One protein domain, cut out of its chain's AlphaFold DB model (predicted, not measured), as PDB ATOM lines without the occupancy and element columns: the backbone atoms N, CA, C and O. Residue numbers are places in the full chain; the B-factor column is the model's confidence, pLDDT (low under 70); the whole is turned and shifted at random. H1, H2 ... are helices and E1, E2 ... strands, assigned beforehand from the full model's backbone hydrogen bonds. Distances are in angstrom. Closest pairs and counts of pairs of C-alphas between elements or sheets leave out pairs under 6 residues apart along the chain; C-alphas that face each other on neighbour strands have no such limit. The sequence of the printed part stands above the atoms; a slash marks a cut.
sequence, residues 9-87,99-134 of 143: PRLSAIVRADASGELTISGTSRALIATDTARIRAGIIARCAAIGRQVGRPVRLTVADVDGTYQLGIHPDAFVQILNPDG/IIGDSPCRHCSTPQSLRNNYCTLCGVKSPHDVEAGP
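What this domain is: This is residues 9 to 87 and 99 to 134 of the 143 residues of an uncharacterized protein of Leifsonia sp. 71-9 (UniProt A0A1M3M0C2). One twisted sheet of six strands curls round a single long helix, H1, which lies near the middle of the domain; on another side of H1 the small hairpin E7 and E8 packs through E7, and residues 114 to 134, with no named element, wind beside that hairpin and then run back past H1 toward E3. The printed part has 115 residues with one named helix and eight named strands, in the order E1, E2, E3, H1, E4, E5, E6, E7, E8. The large sheet is mixed, in the order E3, E2, E1, E4, E5, E6, while E7 and E8 make an antiparallel sheet of two. The class is mixed, helices and strands, with 56 residues, under half, in named elements. The whole is compact, with a radius of gyration of the C-alphas of 13.2 A and spans of 41 by 32 by 26 A.

Where its parts are: E1, residues 11 to 15, begins at C-alpha 11 (42.004, 34.070, -0.099). E2 is residues 20 to 25, 16.8 A long, and E3 residues 31 to 33. H1, residues 37 to 55, runs 27.1 A from C-alpha 37 (58.286, 36.432, -8.598) to C-alpha 55. E4, residues 59 to 65, is 18.2 A long, and E5, residues 68 to 74, 17.8 A. E6 is residues 80 to 82, E7 residues 102 to 104, and E8 residues 111 to 113, ending at C-alpha 113 (55.857, 50.647, 0.766).

How they stand to each other: E1 and E2 form a hairpin, with N 14 and O 22 2.8 A apart, and E2 and E3 another, with N 32 and O 21 at 2.9 A; E1, E2, E3 are a meander, each strand the antiparallel neighbour of the one before. E4, E5, E6 are a second meander, with N 61 and O 72 at 2.8 A and N 73 and O 81 at 2.8 A. E1 and E4 are parallel at 22 degrees, with N 13 and O 62 2.8 A apart. E3, H1, E4 form a split strand-helix-strand unit, two strands running the same way with E2 and E1 between them, and its crossover is right-handed. H1 is on one face of the sheet, giving two layers; the C-alphas of Gly 52 and Val 59 are its closest to E4, 5.5 A. In H1 every O i to N i+4 pair is within hydrogen-bond range. The closest C-alphas of H1 and E7 are those of Ala 42 and Ser 103, 6.4 A. E7 and E8 form a hairpin, with N 103 and O 112 at 2.9 A; H1 and E8 are apart.

The domain as a whole: The C-alphas farthest apart, of Asp 86 and Cys 122, are 41.7 A apart. Residues 88 to 98 are not printed, and C-alphas 87 and 99 are 20.9 A apart across this cut, in the link from E6 to E7. Of the links printed whole, that from E7 to E8 is short and the others are tight. The mean pLDDT of the printed part is 94.1, and residue 134 is under 70.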
ATOM      1  N   PRO A   9      37.598  36.830   4.402       93.31
ATOM      2  CA  PRO A   9      37.265  36.197   3.121       93.31
ATOM      3  C   PRO A   9      38.252  35.078   2.763       93.31
ATOM      4  O   PRO A   9      39.398  35.090   3.208       93.31
ATOM      5  N   ARG A  10      37.805  34.102   1.965       94.31
ATOM      6  CA  ARG A  10      38.679  33.014   1.509       94.31
ATOM      7  C   ARG A  10      39.652  33.554   0.461       94.31
ATOM      8  O   ARG A  10      39.221  33.897  -0.640       94.31
ATOM      9  N   LEU A  11      40.939  33.617   0.798       97.19
ATOM     10  CA  LEU A  11      42.004  34.070  -0.099       97.19
ATOM     11  C   LEU A  11      42.980  32.925  -0.371       97.19
ATOM     12  O   LEU A  11      43.538  32.335   0.560       97.19
ATOM     13  N   SER A  12      43.212  32.639  -1.648       97.12
ATOM     14  CA  SER A  12      44.260  31.717  -2.082       97.12
ATOM     15  C   SER A  12      45.029  32.289  -3.260       97.12
ATOM     16  O   SER A  12      44.432  32.926  -4.122       97.12
ATOM     17  N   ALA A  13      46.333  32.049  -3.309       97.31
ATOM     18  CA  ALA A  13      47.181  32.475  -4.405       97.31
ATOM     19  C   ALA A  13      48.082  31.343  -4.898       97.31
ATOM     20  O   ALA A  13      48.480  30.469  -4.128       97.31
ATOM     21  N   ILE A  14      48.416  31.397  -6.182       97.25
ATOM     22  CA  ILE A  14      49.417  30.552  -6.824       97.25
ATOM     23  C   ILE A  14      50.468  31.482  -7.421       97.25
ATOM     24  O   ILE A  14      50.124  32.387  -8.183       97.25
ATOM     25  N   VAL A  15      51.734  31.253  -7.087       96.00
ATOM     26  CA  VAL A  15      52.897  31.937  -7.659       96.00
ATOM     27  C   VAL A  15      53.700  30.909  -8.443       96.00
ATOM     28  O   VAL A  15      54.080  29.869  -7.908       96.00
ATOM     29  N   ARG A  16      53.930  31.181  -9.727       94.75
ATOM     30  CA  ARG A  16      54.702  30.314 -10.620       94.75
ATOM     31  C   ARG A  16      56.091  30.903 -10.862       94.75
ATOM     32  O   ARG A  16      56.311  32.104 -10.705       94.75
ATOM     33  N   ALA A  17      57.031  30.049 -11.262       92.69
ATOM     34  CA  ALA A  17      58.427  30.433 -11.493       92.69
ATOM     35  C   ALA A  17      58.614  31.405 -12.671       92.69
ATOM     36  O   ALA A  17      59.600  32.132 -12.716       92.69
ATOM     37  N   ASP A  18      57.657  31.451 -13.598       92.00
ATOM     38  CA  ASP A  18      57.642  32.334 -14.769       92.00
ATOM     39  C   ASP A  18      57.109  33.748 -14.469       92.00
ATOM     40  O   ASP A  18      56.770  34.485 -15.391       92.00
ATOM     41  N   ALA A  19      56.996  34.120 -13.187       91.56
ATOM     42  CA  ALA A  19      56.401  35.382 -12.747       91.56
ATOM     43  C   ALA A  19      54.954  35.589 -13.236       91.56
ATOM     44  O   ALA A  19      54.488  36.724 -13.383       91.56
ATOM     45  N   SER A  20      54.219  34.489 -13.426       94.06
ATOM     46  CA  SER A  20      52.763  34.468 -13.527       94.06
ATOM     47  C   SER A  20      52.134  33.894 -12.259       94.06
ATOM     48  O   SER A  20      52.773  33.244 -11.425       94.06
ATOM     49  N   GLY A  21      50.841  34.132 -12.089       93.81
ATOM     50  CA  GLY A  21      50.138  33.640 -10.925       93.81
ATOM     51  C   GLY A  21      48.643  33.816 -11.016       93.81
ATOM     52  O   GLY A  21      48.081  34.217 -12.035       93.81
ATOM     53  N   GLU A  22      47.996  33.493  -9.915       96.38
ATOM     54  CA  GLU A  22      46.562  33.639  -9.766       96.38
ATOM     55  C   GLU A  22      46.248  33.994  -8.319       96.38
ATOM     56  O   GLU A  22      46.843  33.430  -7.404       96.38
ATOM     57  N   LEU A  23      45.329  34.929  -8.106       96.69
ATOM     58  CA  LEU A  23      44.782  35.261  -6.799       96.69
ATOM     59  C   LEU A  23      43.273  35.049  -6.833       96.69
ATOM     60  O   LEU A  23      42.537  35.785  -7.484       96.69
ATOM     61  N   THR A  24      42.810  34.069  -6.073       96.81
ATOM     62  CA  THR A  24      41.392  33.786  -5.902       96.81
ATOM     63  C   THR A  24      40.876  34.493  -4.654       96.81
ATOM     64  O   THR A  24      41.361  34.262  -3.543       96.81
ATOM     65  N   ILE A  25      39.853  35.333  -4.823       95.56
ATOM     66  CA  ILE A  25      39.201  36.076  -3.735       95.56
ATOM     67  C   ILE A  25      37.751  35.621  -3.635       95.56
ATOM     68  O   ILE A  25      36.958  35.891  -4.534       95.56
ATOM     69  N   SER A  26      37.392  34.937  -2.548       93.50
ATOM     70  CA  SER A  26      36.037  34.408  -2.316       93.50
ATOM     71  C   SER A  26      35.486  33.627  -3.521       93.50
ATOM     72  O   SER A  26      34.342  33.801  -3.923       93.50
ATOM     73  N   GLY A  27      36.336  32.796  -4.137       91.94
ATOM     74  CA  GLY A  27      36.007  32.004  -5.328       91.94
ATOM     75  C   GLY A  27      36.195  32.725  -6.669       91.94
ATOM     76  O   GLY A  27      36.126  32.076  -7.706       91.94
ATOM     77  N   THR A  28      36.478  34.031  -6.678       94.25
ATOM     78  CA  THR A  28      36.711  34.779  -7.921       94.25
ATOM     79  C   THR A  28      38.177  34.734  -8.349       94.25
ATOM     80  O   THR A  28      39.030  35.362  -7.722       94.25
ATOM     81  N   SER A  29      38.374  34.032  -9.464       93.31
ATOM     82  CA  SER A  29      39.489  34.024 -10.413       93.31
ATOM     83  C   SER A  29      40.176  35.346 -10.766       93.31
ATOM     84  O   SER A  29      39.533  36.122 -11.467       93.31
ATOM     85  N   ARG A  30      41.438  35.627 -10.400       94.44
ATOM     86  CA  ARG A  30      42.195  36.772 -10.969       94.44
ATOM     87  C   ARG A  30      43.594  36.370 -11.405       94.44
ATOM     88  O   ARG A  30      44.423  36.013 -10.573       94.44
ATOM     89  N   ALA A  31      43.866  36.464 -12.704       95.38
ATOM     90  CA  ALA A  31      45.195  36.215 -13.246       95.38
ATOM     91  C   ALA A  31      46.161  37.330 -12.834       95.38
ATOM     92  O   ALA A  31      45.811  38.510 -12.889       95.38
ATOM     93  N   LEU A  32      47.378  36.954 -12.452       95.31
ATOM     94  CA  LEU A  32      48.446  37.871 -12.072       95.31
ATOM     95  C   LEU A  32      49.635  37.717 -13.018       95.31
ATOM     96  O   LEU A  32      49.966  36.602 -13.427       95.31
ATOM     97  N   ILE A  33      50.293  38.828 -13.330       94.50
ATOM     98  CA  ILE A  33      51.529  38.843 -14.111       94.50
ATOM     99  C   ILE A  33      52.446  39.962 -13.624       94.50
ATOM    100  O   ILE A  33      51.994  41.078 -13.364       94.50
ATOM    101  N   ALA A  34      53.736  39.667 -13.496       93.00
ATOM    102  CA  ALA A  34      54.744  40.669 -13.185       93.00
ATOM    103  C   ALA A  34      56.073  40.364 -13.887       93.00
ATOM    104  O   ALA A  34      56.199  39.395 -14.625       93.00
ATOM    105  N   THR A  35      57.064  41.222 -13.650       91.94
ATOM    106  CA  THR A  35      58.427  41.084 -14.181       91.94
ATOM    107  C   THR A  35      59.213  39.951 -13.530       91.94
ATOM    108  O   THR A  35      60.114  39.394 -14.145       91.94
ATOM    109  N   ASP A  36      58.888  39.634 -12.278       93.56
ATOM    110  CA  ASP A  36      59.585  38.655 -11.454       93.56
ATOM    111  C   ASP A  36      58.672  38.157 -10.316       93.56
ATOM    112  O   ASP A  36      57.619  38.737 -10.011       93.56
ATOM    113  N   THR A  37      59.068  37.055  -9.676       93.69
ATOM    114  CA  THR A  37      58.286  36.432  -8.598       93.69
ATOM    115  C   THR A  37      58.192  37.315  -7.353       93.69
ATOM    116  O   THR A  37      57.150  37.326  -6.693       93.69
ATOM    117  N   ALA A  38      59.220  38.115  -7.046       94.12
ATOM    118  CA  ALA A  38      59.185  39.052  -5.924       94.12
ATOM    119  C   ALA A  38      58.092  40.113  -6.125       94.12
ATOM    120  O   ALA A  38      57.350  40.431  -5.190       94.12
ATOM    121  N   ARG A  39      57.917  40.600  -7.357       95.06
ATOM    122  CA  ARG A  39      56.893  41.580  -7.710       95.06
ATOM    123  C   ARG A  39      55.481  41.004  -7.654       95.06
ATOM    124  O   ARG A  39      54.579  41.713  -7.196       95.06
ATOM    125  N   ILE A  40      55.290  39.738  -8.042       95.25
ATOM    126  CA  ILE A  40      54.018  39.026  -7.828       95.25
ATOM    127  C   ILE A  40      53.705  38.898  -6.335       95.25
ATOM    128  O   ILE A  40      52.611  39.278  -5.913       95.25
ATOM    129  N   ARG A  41      54.657  38.410  -5.527       95.75
ATOM    130  CA  ARG A  41      54.482  38.240  -4.072       95.75
ATOM    131  C   ARG A  41      54.086  39.566  -3.416       95.75
ATOM    132  O   ARG A  41      53.095  39.630  -2.689       95.75
ATOM    133  N   ALA A  42      54.799  40.639  -3.751       96.31
ATOM    134  CA  ALA A  42      54.497  42.000  -3.318       96.31
ATOM    135  C   ALA A  42      53.071  42.447  -3.697       96.31
ATOM    136  O   ALA A  42      52.337  42.965  -2.853       96.31
ATOM    137  N   GLY A  43      52.654  42.218  -4.946       95.81
ATOM    138  CA  GLY A  43      51.313  42.570  -5.415       95.81
ATOM    139  C   GLY A  43      50.201  41.803  -4.694       95.81
ATOM    140  O   GLY A  43      49.209  42.410  -4.281       95.81
ATOM    141  N   ILE A  44      50.393  40.500  -4.459       96.75
ATOM    142  CA  ILE A  44      49.470  39.664  -3.674       96.75
ATOM    143  C   ILE A  44      49.336  40.212  -2.250       96.75
ATOM    144  O   ILE A  44      48.219  40.460  -1.795       96.75
ATOM    145  N   ILE A  45      50.457  40.462  -1.562       97.19
ATOM    146  CA  ILE A  45      50.460  40.988  -0.188       97.19
ATOM    147  C   ILE A  45      49.740  42.338  -0.128       97.19
ATOM    148  O   ILE A  45      48.851  42.519   0.704       97.19
ATOM    149  N   ALA A  46      50.064  43.273  -1.026       96.69
ATOM    150  CA  ALA A  46      49.421  44.584  -1.063       96.69
ATOM    151  C   ALA A  46      47.906  44.479  -1.298       96.69
ATOM    152  O   ALA A  46      47.127  45.190  -0.654       96.69
ATOM    153  N   ARG A  47      47.471  43.565  -2.177       96.44
ATOM    154  CA  ARG A  47      46.049  43.316  -2.438       96.44
ATOM    155  C   ARG A  47      45.342  42.727  -1.220       96.44
ATOM    156  O   ARG A  47      44.276  43.215  -0.848       96.44
ATOM    157  N   CYS A  48      45.928  41.721  -0.577       96.75
ATOM    158  CA  CYS A  48      45.386  41.125   0.643       96.75
ATOM    159  C   CYS A  48      45.328  42.139   1.793       96.75
ATOM    160  O   CYS A  48      44.315  42.212   2.483       96.75
ATOM    161  N   ALA A  49      46.348  42.984   1.951       96.62
ATOM    162  CA  ALA A  49      46.354  44.055   2.943       96.62
ATOM    163  C   ALA A  49      45.249  45.087   2.677       96.62
ATOM    164  O   ALA A  49      44.573  45.519   3.608       96.62
ATOM    165  N   ALA A  50      45.006  45.447   1.411       95.31
ATOM    166  CA  ALA A  50      43.896  46.324   1.040       95.31
ATOM    167  C   ALA A  50      42.531  45.712   1.403       95.31
ATOM    168  O   ALA A  50      41.670  46.416   1.927       95.31
ATOM    169  N   ILE A  51      42.351  44.403   1.205       95.62
ATOM    170  CA  ILE A  51      41.153  43.676   1.657       95.62
ATOM    171  C   ILE A  51      41.068  43.696   3.189       95.62
ATOM    172  O   ILE A  51      40.013  44.009   3.729       95.62
ATOM    173  N   GLY A  52      42.178  43.448   3.890       95.19
ATOM    174  CA  GLY A  52      42.271  43.547   5.350       95.19
ATOM    175  C   GLY A  52      41.843  44.914   5.888       95.19
ATOM    176  O   GLY A  52      41.094  44.992   6.859       95.19
ATOM    177  N   ARG A  53      42.235  46.002   5.211       95.19
ATOM    178  CA  ARG A  53      41.774  47.369   5.517       95.19
ATOM    179  C   ARG A  53      40.266  47.517   5.337       95.19
ATOM    180  O   ARG A  53      39.623  48.117   6.187       95.19
ATOM    181  N   GLN A  54      39.705  46.967   4.258       94.44
ATOM    182  CA  GLN A  54      38.262  47.026   3.991       94.44
ATOM    183  C   GLN A  54      37.442  46.274   5.045       94.44
ATOM    184  O   GLN A  54      36.378  46.747   5.429       94.44
ATOM    185  N   VAL A  55      37.935  45.127   5.527       94.81
ATOM    186  CA  VAL A  55      37.256  44.333   6.568       94.81
ATOM    187  C   VAL A  55      37.639  44.731   7.999       94.81
ATOM    188  O   VAL A  55      37.079  44.189   8.947       94.81
ATOM    189  N   GLY A  56      38.596  45.649   8.172       94.19
ATOM    190  CA  GLY A  56      39.040  46.158   9.472       94.19
ATOM    191  C   GLY A  56      39.864  45.179  10.317       94.19
ATOM    192  O   GLY A  56      39.955  45.356  11.528       94.19
ATOM    193  N   ARG A  57      40.447  44.132   9.718       93.88
ATOM    194  CA  ARG A  57      41.186  43.082  10.446       93.88
ATOM    195  C   ARG A  57      42.198  42.343   9.559       93.88
ATOM    196  O   ARG A  57      42.096  42.429   8.335       93.88
ATOM    197  N   PRO A  58      43.137  41.574  10.142       94.88
ATOM    198  CA  PRO A  58      43.999  40.682   9.375       94.88
ATOM    199  C   PRO A  58      43.199  39.627   8.606       94.88
ATOM    200  O   PRO A  58      42.148  39.165   9.063       94.88
ATOM    201  N   VAL A  59      43.714  39.234   7.444       96.19
ATOM    202  CA  VAL A  59      43.113  38.212   6.580       96.19
ATOM    203  C   VAL A  59      44.046  37.027   6.415       96.19
ATOM    204  O   VAL A  59      45.267  37.176   6.397       96.19
ATOM    205  N   ARG A  60      43.459  35.839   6.270       96.81
ATOM    206  CA  ARG A  60      44.199  34.608   6.005       96.81
ATOM    207  C   ARG A  60      44.388  34.417   4.502       96.81
ATOM    208  O   ARG A  60      43.409  34.407   3.762       96.81
ATOM    209  N   LEU A  61      45.627  34.199   4.077       97.25
ATOM    210  CA  LEU A  61      46.015  33.849   2.716       97.25
ATOM    211  C   LEU A  61      46.639  32.453   2.706       97.25
ATOM    212  O   LEU A  61      47.544  32.173   3.482       97.25
ATOM    213  N   THR A  62      46.191  31.589   1.799       97.12
ATOM    214  CA  THR A  62      46.945  30.377   1.441       97.12
ATOM    215  C   THR A  62      47.717  30.653   0.164       97.12
ATOM    216  O   THR A  62      47.093  30.981  -0.839       97.12
ATOM    217  N   VAL A  63      49.037  30.528   0.165       96.75
ATOM    218  CA  VAL A  63      49.848  30.725  -1.042       96.75
ATOM    219  C   VAL A  63      50.592  29.444  -1.384       96.75
ATOM    220  O   VAL A  63      51.301  28.906  -0.542       96.75
ATOM    221  N   ALA A  64      50.404  28.953  -2.605       97.00
ATOM    222  CA  ALA A  64      51.273  27.956  -3.214       97.00
ATOM    223  C   ALA A  64      52.334  28.707  -4.022       97.00
ATOM    224  O   ALA A  64      52.018  29.329  -5.035       97.00
ATOM    225  N   ASP A  65      53.563  28.700  -3.531       93.31
ATOM    226  CA  ASP A  65      54.728  29.308  -4.164       93.31
ATOM    227  C   ASP A  65      55.653  28.214  -4.717       93.31
ATOM    228  O   ASP A  65      55.466  27.025  -4.447       93.31
ATOM    229  N   VAL A  66      56.674  28.611  -5.473       90.12
ATOM    230  CA  VAL A  66      57.677  27.696  -6.039       90.12
ATOM    231  C   VAL A  66      58.431  26.921  -4.956       90.12
ATOM    232  O   VAL A  66      58.828  25.780  -5.177       90.12
ATOM    233  N   ASP A  67      58.573  27.531  -3.779       89.00
ATOM    234  CA  ASP A  67      59.327  27.005  -2.642       89.00
ATOM    235  C   ASP A  67      58.463  26.142  -1.698       89.00
ATOM    236  O   ASP A  67      58.988  25.442  -0.830       89.00
ATOM    237  N   GLY A  68      57.132  26.173  -1.846       93.56
ATOM    238  CA  GLY A  68      56.209  25.443  -0.981       93.56
ATOM    239  C   GLY A  68      54.855  26.124  -0.794       93.56
ATOM    240  O   GLY A  68      54.543  27.141  -1.406       93.56
ATOM    241  N   THR A  69      54.019  25.543   0.070       96.06
ATOM    242  CA  THR A  69      52.706  26.106   0.421       96.06
ATOM    243  C   THR A  69      52.729  26.707   1.821       96.06
ATOM    244  O   THR A  69      53.143  26.045   2.770       96.06
ATOM    245  N   TYR A  70      52.226  27.933   1.956       94.81
ATOM    246  CA  TYR A  70      52.231  28.693   3.204       94.81
ATOM    247  C   TYR A  70      50.827  29.192   3.562       94.81
ATOM    248  O   TYR A  70      50.050  29.605   2.697       94.81
ATOM    249  N   GLN A  71      50.511  29.194   4.858       95.94
ATOM    250  CA  GLN A  71      49.360  29.904   5.419       95.94
ATOM    251  C   GLN A  71      49.874  31.202   6.047       95.94
ATOM    252  O   GLN A  71      50.712  31.163   6.945       95.94
ATOM    253  N   LEU A  72      49.395  32.343   5.561       95.75
ATOM    254  CA  LEU A  72      49.879  33.669   5.932       95.75
ATOM    255  C   LEU A  72      48.757  34.546   6.491       95.75
ATOM    256  O   LEU A  72      47.613  34.500   6.039       95.75
ATOM    257  N   GLY A  73      49.109  35.355   7.480       95.62
ATOM    258  CA  GLY A  73      48.270  36.343   8.128       95.62
ATOM    259  C   GLY A  73      48.701  37.700   7.627       95.62
ATOM    260  O   GLY A  73      49.789  38.164   7.966       95.62
ATOM    261  N   ILE A  74      47.871  38.307   6.786       95.50
ATOM    262  CA  ILE A  74      48.170  39.594   6.167       95.50
ATOM    263  C   ILE A  74      47.403  40.672   6.916       95.50
ATOM    264  O   ILE A  74      46.169  40.707   6.901       95.50
ATOM    265  N   HIS A  75      48.137  41.553   7.579       94.81
ATOM    266  CA  HIS A  75      47.570  42.649   8.352       94.81
ATOM    267  C   HIS A  75      47.168  43.832   7.458       94.81
ATOM    268  O   HIS A  75      47.710  44.009   6.359       94.81
ATOM    269  N   PRO A  76      46.255  44.706   7.927       94.25
ATOM    270  CA  PRO A  76      45.870  45.920   7.209       94.25
ATOM    271  C   PRO A  76      47.018  46.907   6.959       94.25
ATOM    272  O   PRO A  76      46.869  47.827   6.170       94.25
ATOM    273  N   ASP A  77      48.172  46.775   7.599       93.00
ATOM    274  CA  ASP A  77      49.374  47.585   7.355       93.00
ATOM    275  C   ASP A  77      50.363  46.913   6.380       93.00
ATOM    276  O   ASP A  77      51.432  47.469   6.135       93.00
ATOM    277  N   ALA A  78      49.969  45.780   5.780       95.06
ATOM    278  CA  ALA A  78      50.777  44.887   4.946       95.06
ATOM    279  C   ALA A  78      51.870  44.100   5.693       95.06
ATOM    280  O   ALA A  78      52.750  43.529   5.051       95.06
ATOM    281  N   PHE A  79      51.807  44.030   7.026       94.19
ATOM    282  CA  PHE A  79      52.651  43.118   7.790       94.19
ATOM    283  C   PHE A  79      52.212  41.669   7.553       94.19
ATOM    284  O   PHE A  79      51.015  41.378   7.467       94.19
ATOM    285  N   VAL A  80      53.185  40.766   7.432       93.81
ATOM    286  CA  VAL A  80      52.962  39.354   7.110       93.81
ATOM    287  C   VAL A  80      53.468  38.493   8.256       93.81
ATOM    288  O   VAL A  80      54.616  38.621   8.671       93.81
ATOM    289  N   GLN A  81      52.619  37.587   8.728       92.88
ATOM    290  CA  GLN A  81      52.991  36.545   9.680       92.88
ATOM    291  C   GLN A  81      52.691  35.172   9.092       92.88
ATOM    292  O   GLN A  81      51.708  35.004   8.371       92.88
ATOM    293  N   ILE A  82      53.519  34.184   9.414       92.50
ATOM    294  CA  ILE A  82      53.205  32.782   9.137       92.50
ATOM    295  C   ILE A  82      52.179  32.323  10.177       92.50
ATOM    296  O   ILE A  82      52.306  32.655  11.355       92.50
ATOM    297  N   LEU A  83      51.147  31.604   9.738       93.44
ATOM    298  CA  LEU A  83      50.167  31.006  10.640       93.44
ATOM    299  C   LEU A  83      50.672  29.671  11.164       93.44
ATOM    300  O   LEU A  83      51.227  28.857  10.423       93.44
ATOM    301  N   ASN A  84      50.333  29.419  12.418       92.62
ATOM    302  CA  ASN A  84      50.340  28.091  12.998       92.62
ATOM    303  C   ASN A  84      49.290  27.196  12.303       92.62
ATOM    304  O   ASN A  84      48.332  27.704  11.708       92.62
ATOM    305  N   PRO A  85      49.406  25.855  12.386       88.75
ATOM    306  CA  PRO A  85      48.453  24.931  11.759       88.75
ATOM    307  C   PRO A  85      46.997  25.099  12.222       88.75
ATOM    308  O   PRO A  85      46.068  24.818  11.468       88.75
ATOM    309  N   ASP A  86      46.788  25.585  13.447       90.75
ATOM    310  CA  ASP A  86      45.469  25.919  14.002       90.75
ATOM    311  C   ASP A  86      44.913  27.262  13.482       90.75
ATOM    312  O   ASP A  86      43.763  27.635  13.729       90.75
ATOM    313  N   GLY A  87      45.716  27.985  12.704       89.88
ATOM    314  CA  GLY A  87      45.373  29.254  12.099       89.88
ATOM    315  C   GLY A  87      45.484  30.463  13.025       89.88
ATOM    316  O   GLY A  87      44.890  31.513  12.745       89.88
ATOM    317  N   ILE A  99      58.239  44.581   9.860       83.31
ATOM    318  CA  ILE A  99      58.927  44.789   8.588       83.31
ATOM    319  C   ILE A  99      57.877  44.744   7.477       83.31
ATOM    320  O   ILE A  99      57.276  43.705   7.207       83.31
ATOM    321  N   ILE A 100      57.638  45.898   6.856       90.06
ATOM    322  CA  ILE A 100      56.800  46.022   5.666       90.06
ATOM    323  C   ILE A 100      57.733  46.078   4.467       90.06
ATOM    324  O   ILE A 100      58.629  46.917   4.434       90.06
ATOM    325  N   GLY A 101      57.523  45.193   3.496       91.12
ATOM    326  CA  GLY A 101      58.288  45.226   2.255       91.12
ATOM    327  C   GLY A 101      58.005  46.479   1.424       91.12
ATOM    328  O   GLY A 101      56.972  47.141   1.580       91.12
ATOM    329  N   ASP A 102      58.906  46.746   0.485       94.69
ATOM    330  CA  ASP A 102      58.738  47.745  -0.563       94.69
ATOM    331  C   ASP A 102      58.678  47.058  -1.929       94.69
ATOM    332  O   ASP A 102      59.252  45.989  -2.142       94.69
ATOM    333  N   SER A 103      57.979  47.675  -2.878       96.19
ATOM    334  CA  SER A 103      58.002  47.254  -4.279       96.19
ATOM    335  C   SER A 103      57.856  48.462  -5.212       96.19
ATOM    336  O   SER A 103      57.352  49.509  -4.791       96.19
ATOM    337  N   PRO A 104      58.327  48.382  -6.466       96.81
ATOM    338  CA  PRO A 104      58.231  49.495  -7.398       96.81
ATOM    339  C   PRO A 104      56.777  49.760  -7.802       96.81
ATOM    340  O   PRO A 104      56.002  48.850  -8.119       96.81
ATOM    341  N   CYS A 105      56.412  51.041  -7.850       96.75
ATOM    342  CA  CYS A 105      55.136  51.486  -8.392       96.75
ATOM    343  C   CYS A 105      54.951  50.990  -9.834       96.75
ATOM    344  O   CYS A 105      55.811  51.215 -10.676       96.75
ATOM    345  N   ARG A 106      53.794  50.405 -10.163       95.06
ATOM    346  CA  ARG A 106      53.500  49.903 -11.518       95.06
ATOM    347  C   ARG A 106      53.482  50.975 -12.615       95.06
ATOM    348  O   ARG A 106      53.429  50.627 -13.784       95.06
ATOM    349  N   HIS A 107      53.423  52.257 -12.245       95.12
ATOM    350  CA  HIS A 107      53.324  53.363 -13.198       95.12
ATOM    351  C   HIS A 107      54.640  54.128 -13.357       95.12
ATOM    352  O   HIS A 107      55.095  54.323 -14.475       95.12
ATOM    353  N   CYS A 108      55.258  54.557 -12.251       96.19
ATOM    354  CA  CYS A 108      56.484  55.367 -12.282       96.19
ATOM    355  C   CYS A 108      57.730  54.635 -11.761       96.19
ATOM    356  O   CYS A 108      58.781  55.252 -11.624       96.19
ATOM    357  N   SER A 109      57.612  53.352 -11.397       95.62
ATOM    358  CA  SER A 109      58.688  52.487 -10.882       95.62
ATOM    359  C   SER A 109      59.377  52.939  -9.590       95.62
ATOM    360  O   SER A 109      60.226  52.225  -9.065       95.62
ATOM    361  N   THR A 110      58.985  54.075  -9.014       96.81
ATOM    362  CA  THR A 110      59.492  54.538  -7.719       96.81
ATOM    363  C   THR A 110      59.210  53.494  -6.638       96.81
ATOM    364  O   THR A 110      58.073  53.014  -6.573       96.81
ATOM    365  N   PRO A 111      60.185  53.161  -5.772       96.94
ATOM    366  CA  PRO A 111      59.951  52.305  -4.617       96.94
ATOM    367  C   PRO A 111      58.813  52.848  -3.751       96.94
ATOM    368  O   PRO A 111      58.734  54.047  -3.472       96.94
ATOM    369  N   GLN A 112      57.890  51.973  -3.374       96.62
ATOM    370  CA  GLN A 112      56.744  52.297  -2.537       96.62
ATOM    371  C   GLN A 112      56.568  51.212  -1.483       96.62
ATOM    372  O   GLN A 112      56.653  50.025  -1.791       96.62
ATOM    373  N   SER A 113      56.215  51.612  -0.267       96.50
ATOM    374  CA  SER A 113      55.857  50.647   0.766       96.50
ATOM    375  C   SER A 113      54.559  49.933   0.425       96.50
ATOM    376  O   SER A 113      53.622  50.542  -0.099       96.50
ATOM    377  N   LEU A 114      54.472  48.638   0.735       95.94
ATOM    378  CA  LEU A 114      53.270  47.826   0.501       95.94
ATOM    379  C   LEU A 114      52.043  48.318   1.285       95.94
ATOM    380  O   LEU A 114      50.904  47.985   0.942       95.94
ATOM    381  N   ARG A 115      52.245  49.161   2.306       94.94
ATOM    382  CA  ARG A 115      51.145  49.839   3.007       94.94
ATOM    383  C   ARG A 115      50.466  50.932   2.186       94.94
ATOM    384  O   ARG A 115      49.323  51.285   2.475       94.94
ATOM    385  N   ASN A 116      51.153  51.478   1.184       94.44
ATOM    386  CA  ASN A 116      50.666  52.620   0.428       94.44
ATOM    387  C   ASN A 116      49.561  52.190  -0.544       94.44
ATOM    388  O   ASN A 116      49.788  51.418  -1.474       94.44
ATOM    389  N   ASN A 117      48.362  52.749  -0.370       93.62
ATOM    390  CA  ASN A 117      47.250  52.566  -1.314       93.62
ATOM    391  C   ASN A 117      47.349  53.501  -2.537       93.62
ATOM    392  O   ASN A 117      46.603  53.330  -3.499       93.62
ATOM    393  N   TYR A 118      48.261  54.474  -2.504       96.25
ATOM    394  CA  TYR A 118      48.549  55.423  -3.578       96.25
ATOM    395  C   TYR A 118      50.062  55.599  -3.684       96.25
ATOM    396  O   TYR A 118      50.742  55.603  -2.660       96.25
ATOM    397  N   CYS A 119      50.605  55.753  -4.891       97.06
ATOM    398  CA  CYS A 119      52.009  56.135  -5.034       97.06
ATOM    399  C   CYS A 119      52.229  57.546  -4.480       97.06
ATOM    400  O   CYS A 119      51.533  58.475  -4.884       97.06
ATOM    401  N   THR A 120      53.226  57.715  -3.613       97.56
ATOM    402  CA  THR A 120      53.576  59.020  -3.032       97.56
ATOM    403  C   THR A 120      54.166  60.003  -4.044       97.56
ATOM    404  O   THR A 120      54.190  61.195  -3.761       97.56
ATOM    405  N   LEU A 121      54.621  59.523  -5.208       97.44
ATOM    406  CA  LEU A 121      55.166  60.362  -6.277       97.44
ATOM    407  C   LEU A 121      54.131  60.672  -7.366       97.44
ATOM    408  O   LEU A 121      53.803  61.829  -7.589       97.44
ATOM    409  N   CYS A 122      53.610  59.652  -8.055       97.12
ATOM    410  CA  CYS A 122      52.720  59.853  -9.208       97.12
ATOM    411  C   CYS A 122      51.219  59.796  -8.874       97.12
ATOM    412  O   CYS A 122      50.388  59.960  -9.763       97.12
ATOM    413  N   GLY A 123      50.839  59.506  -7.624       96.31
ATOM    414  CA  GLY A 123      49.438  59.475  -7.188       96.31
ATOM    415  C   GLY A 123      48.613  58.270  -7.664       96.31
ATOM    416  O   GLY A 123      47.438  58.163  -7.309       96.31
ATOM    417  N   VAL A 124      49.188  57.336  -8.434       95.69
ATOM    418  CA  VAL A 124      48.439  56.175  -8.942       95.69
ATOM    419  C   VAL A 124      47.878  55.327  -7.792       95.69
ATOM    420  O   VAL A 124      48.598  54.983  -6.850       95.69
ATOM    421  N   LYS A 125      46.594  54.959  -7.872       95.06
ATOM    422  CA  LYS A 125      45.945  54.065  -6.893       95.06
ATOM    423  C   LYS A 125      46.491  52.650  -7.012       95.06
ATOM    424  O   LYS A 125      46.753  52.216  -8.129       95.06
ATOM    425  N   SER A 126      46.587  51.916  -5.909       93.62
ATOM    426  CA  SER A 126      47.060  50.524  -5.857       93.62
ATOM    427  C   SER A 126      48.424  50.338  -6.537       93.62
ATOM    428  O   SER A 126      48.530  49.548  -7.471       93.62
ATOM    429  N   PRO A 127      49.480  51.075  -6.139       95.81
ATOM    430  CA  PRO A 127      50.762  51.120  -6.858       95.81
ATOM    431  C   PRO A 127      51.388  49.741  -7.099       95.81
ATOM    432  O   PRO A 127      52.130  49.575  -8.062       95.81
ATOM    433  N   HIS A 128      51.038  48.757  -6.276       96.12
ATOM    434  CA  HIS A 128      51.561  47.397  -6.315       96.12
ATOM    435  C   HIS A 128      50.717  46.408  -7.116       96.12
ATOM    436  O   HIS A 128      51.089  45.244  -7.167       96.12
ATOM    437  N   ASP A 129      49.610  46.839  -7.720       94.19
ATOM    438  CA  ASP A 129      48.716  45.950  -8.465       94.19
ATOM    439  C   ASP A 129      49.443  45.230  -9.612       94.19
ATOM    440  O   ASP A 129      50.228  45.848 -10.336       94.19
ATOM    441  N   VAL A 130      49.182  43.926  -9.725       94.44
ATOM    442  CA  VAL A 130      49.758  42.984 -10.705       94.44
ATOM    443  C   VAL A 130      48.668  42.138 -11.370       94.44
ATOM    444  O   VAL A 130      48.970  41.152 -12.040       94.44
ATOM    445  N   GLU A 131      47.392  42.480 -11.158       92.38
ATOM    446  CA  GLU A 131      46.289  41.853 -11.882       92.38
ATOM    447  C   GLU A 131      46.505  42.066 -13.383       92.38
ATOM    448  O   GLU A 131      46.703  43.191 -13.849       92.38
ATOM    449  N   ALA A 132      46.520  40.970 -14.141       86.75
ATOM    450  CA  ALA A 132      46.626  41.050 -15.584       86.75
ATOM    451  C   ALA A 132      45.422  41.850 -16.096       86.75
ATOM    452  O   ALA A 132      44.273  41.485 -15.836       86.75
ATOM    453  N   GLY A 133      45.686  42.945 -16.814       70.06
ATOM    454  CA  GLY A 133      44.632  43.695 -17.489       70.06
ATOM    455  C   GLY A 133      43.805  42.782 -18.407       70.06
ATOM    456  O   GLY A 133      44.263  41.692 -18.776       70.06
ATOM    457  N   PRO A 134      42.587  43.201 -18.798       54.19
ATOM    458  CA  PRO A 134      41.776  42.420 -19.721       54.19
ATOM    459  C   PRO A 134      42.588  42.107 -20.982       54.19
ATOM    460  O   PRO A 134      43.329  42.957 -21.483       54.19
TER     461      PRO A 134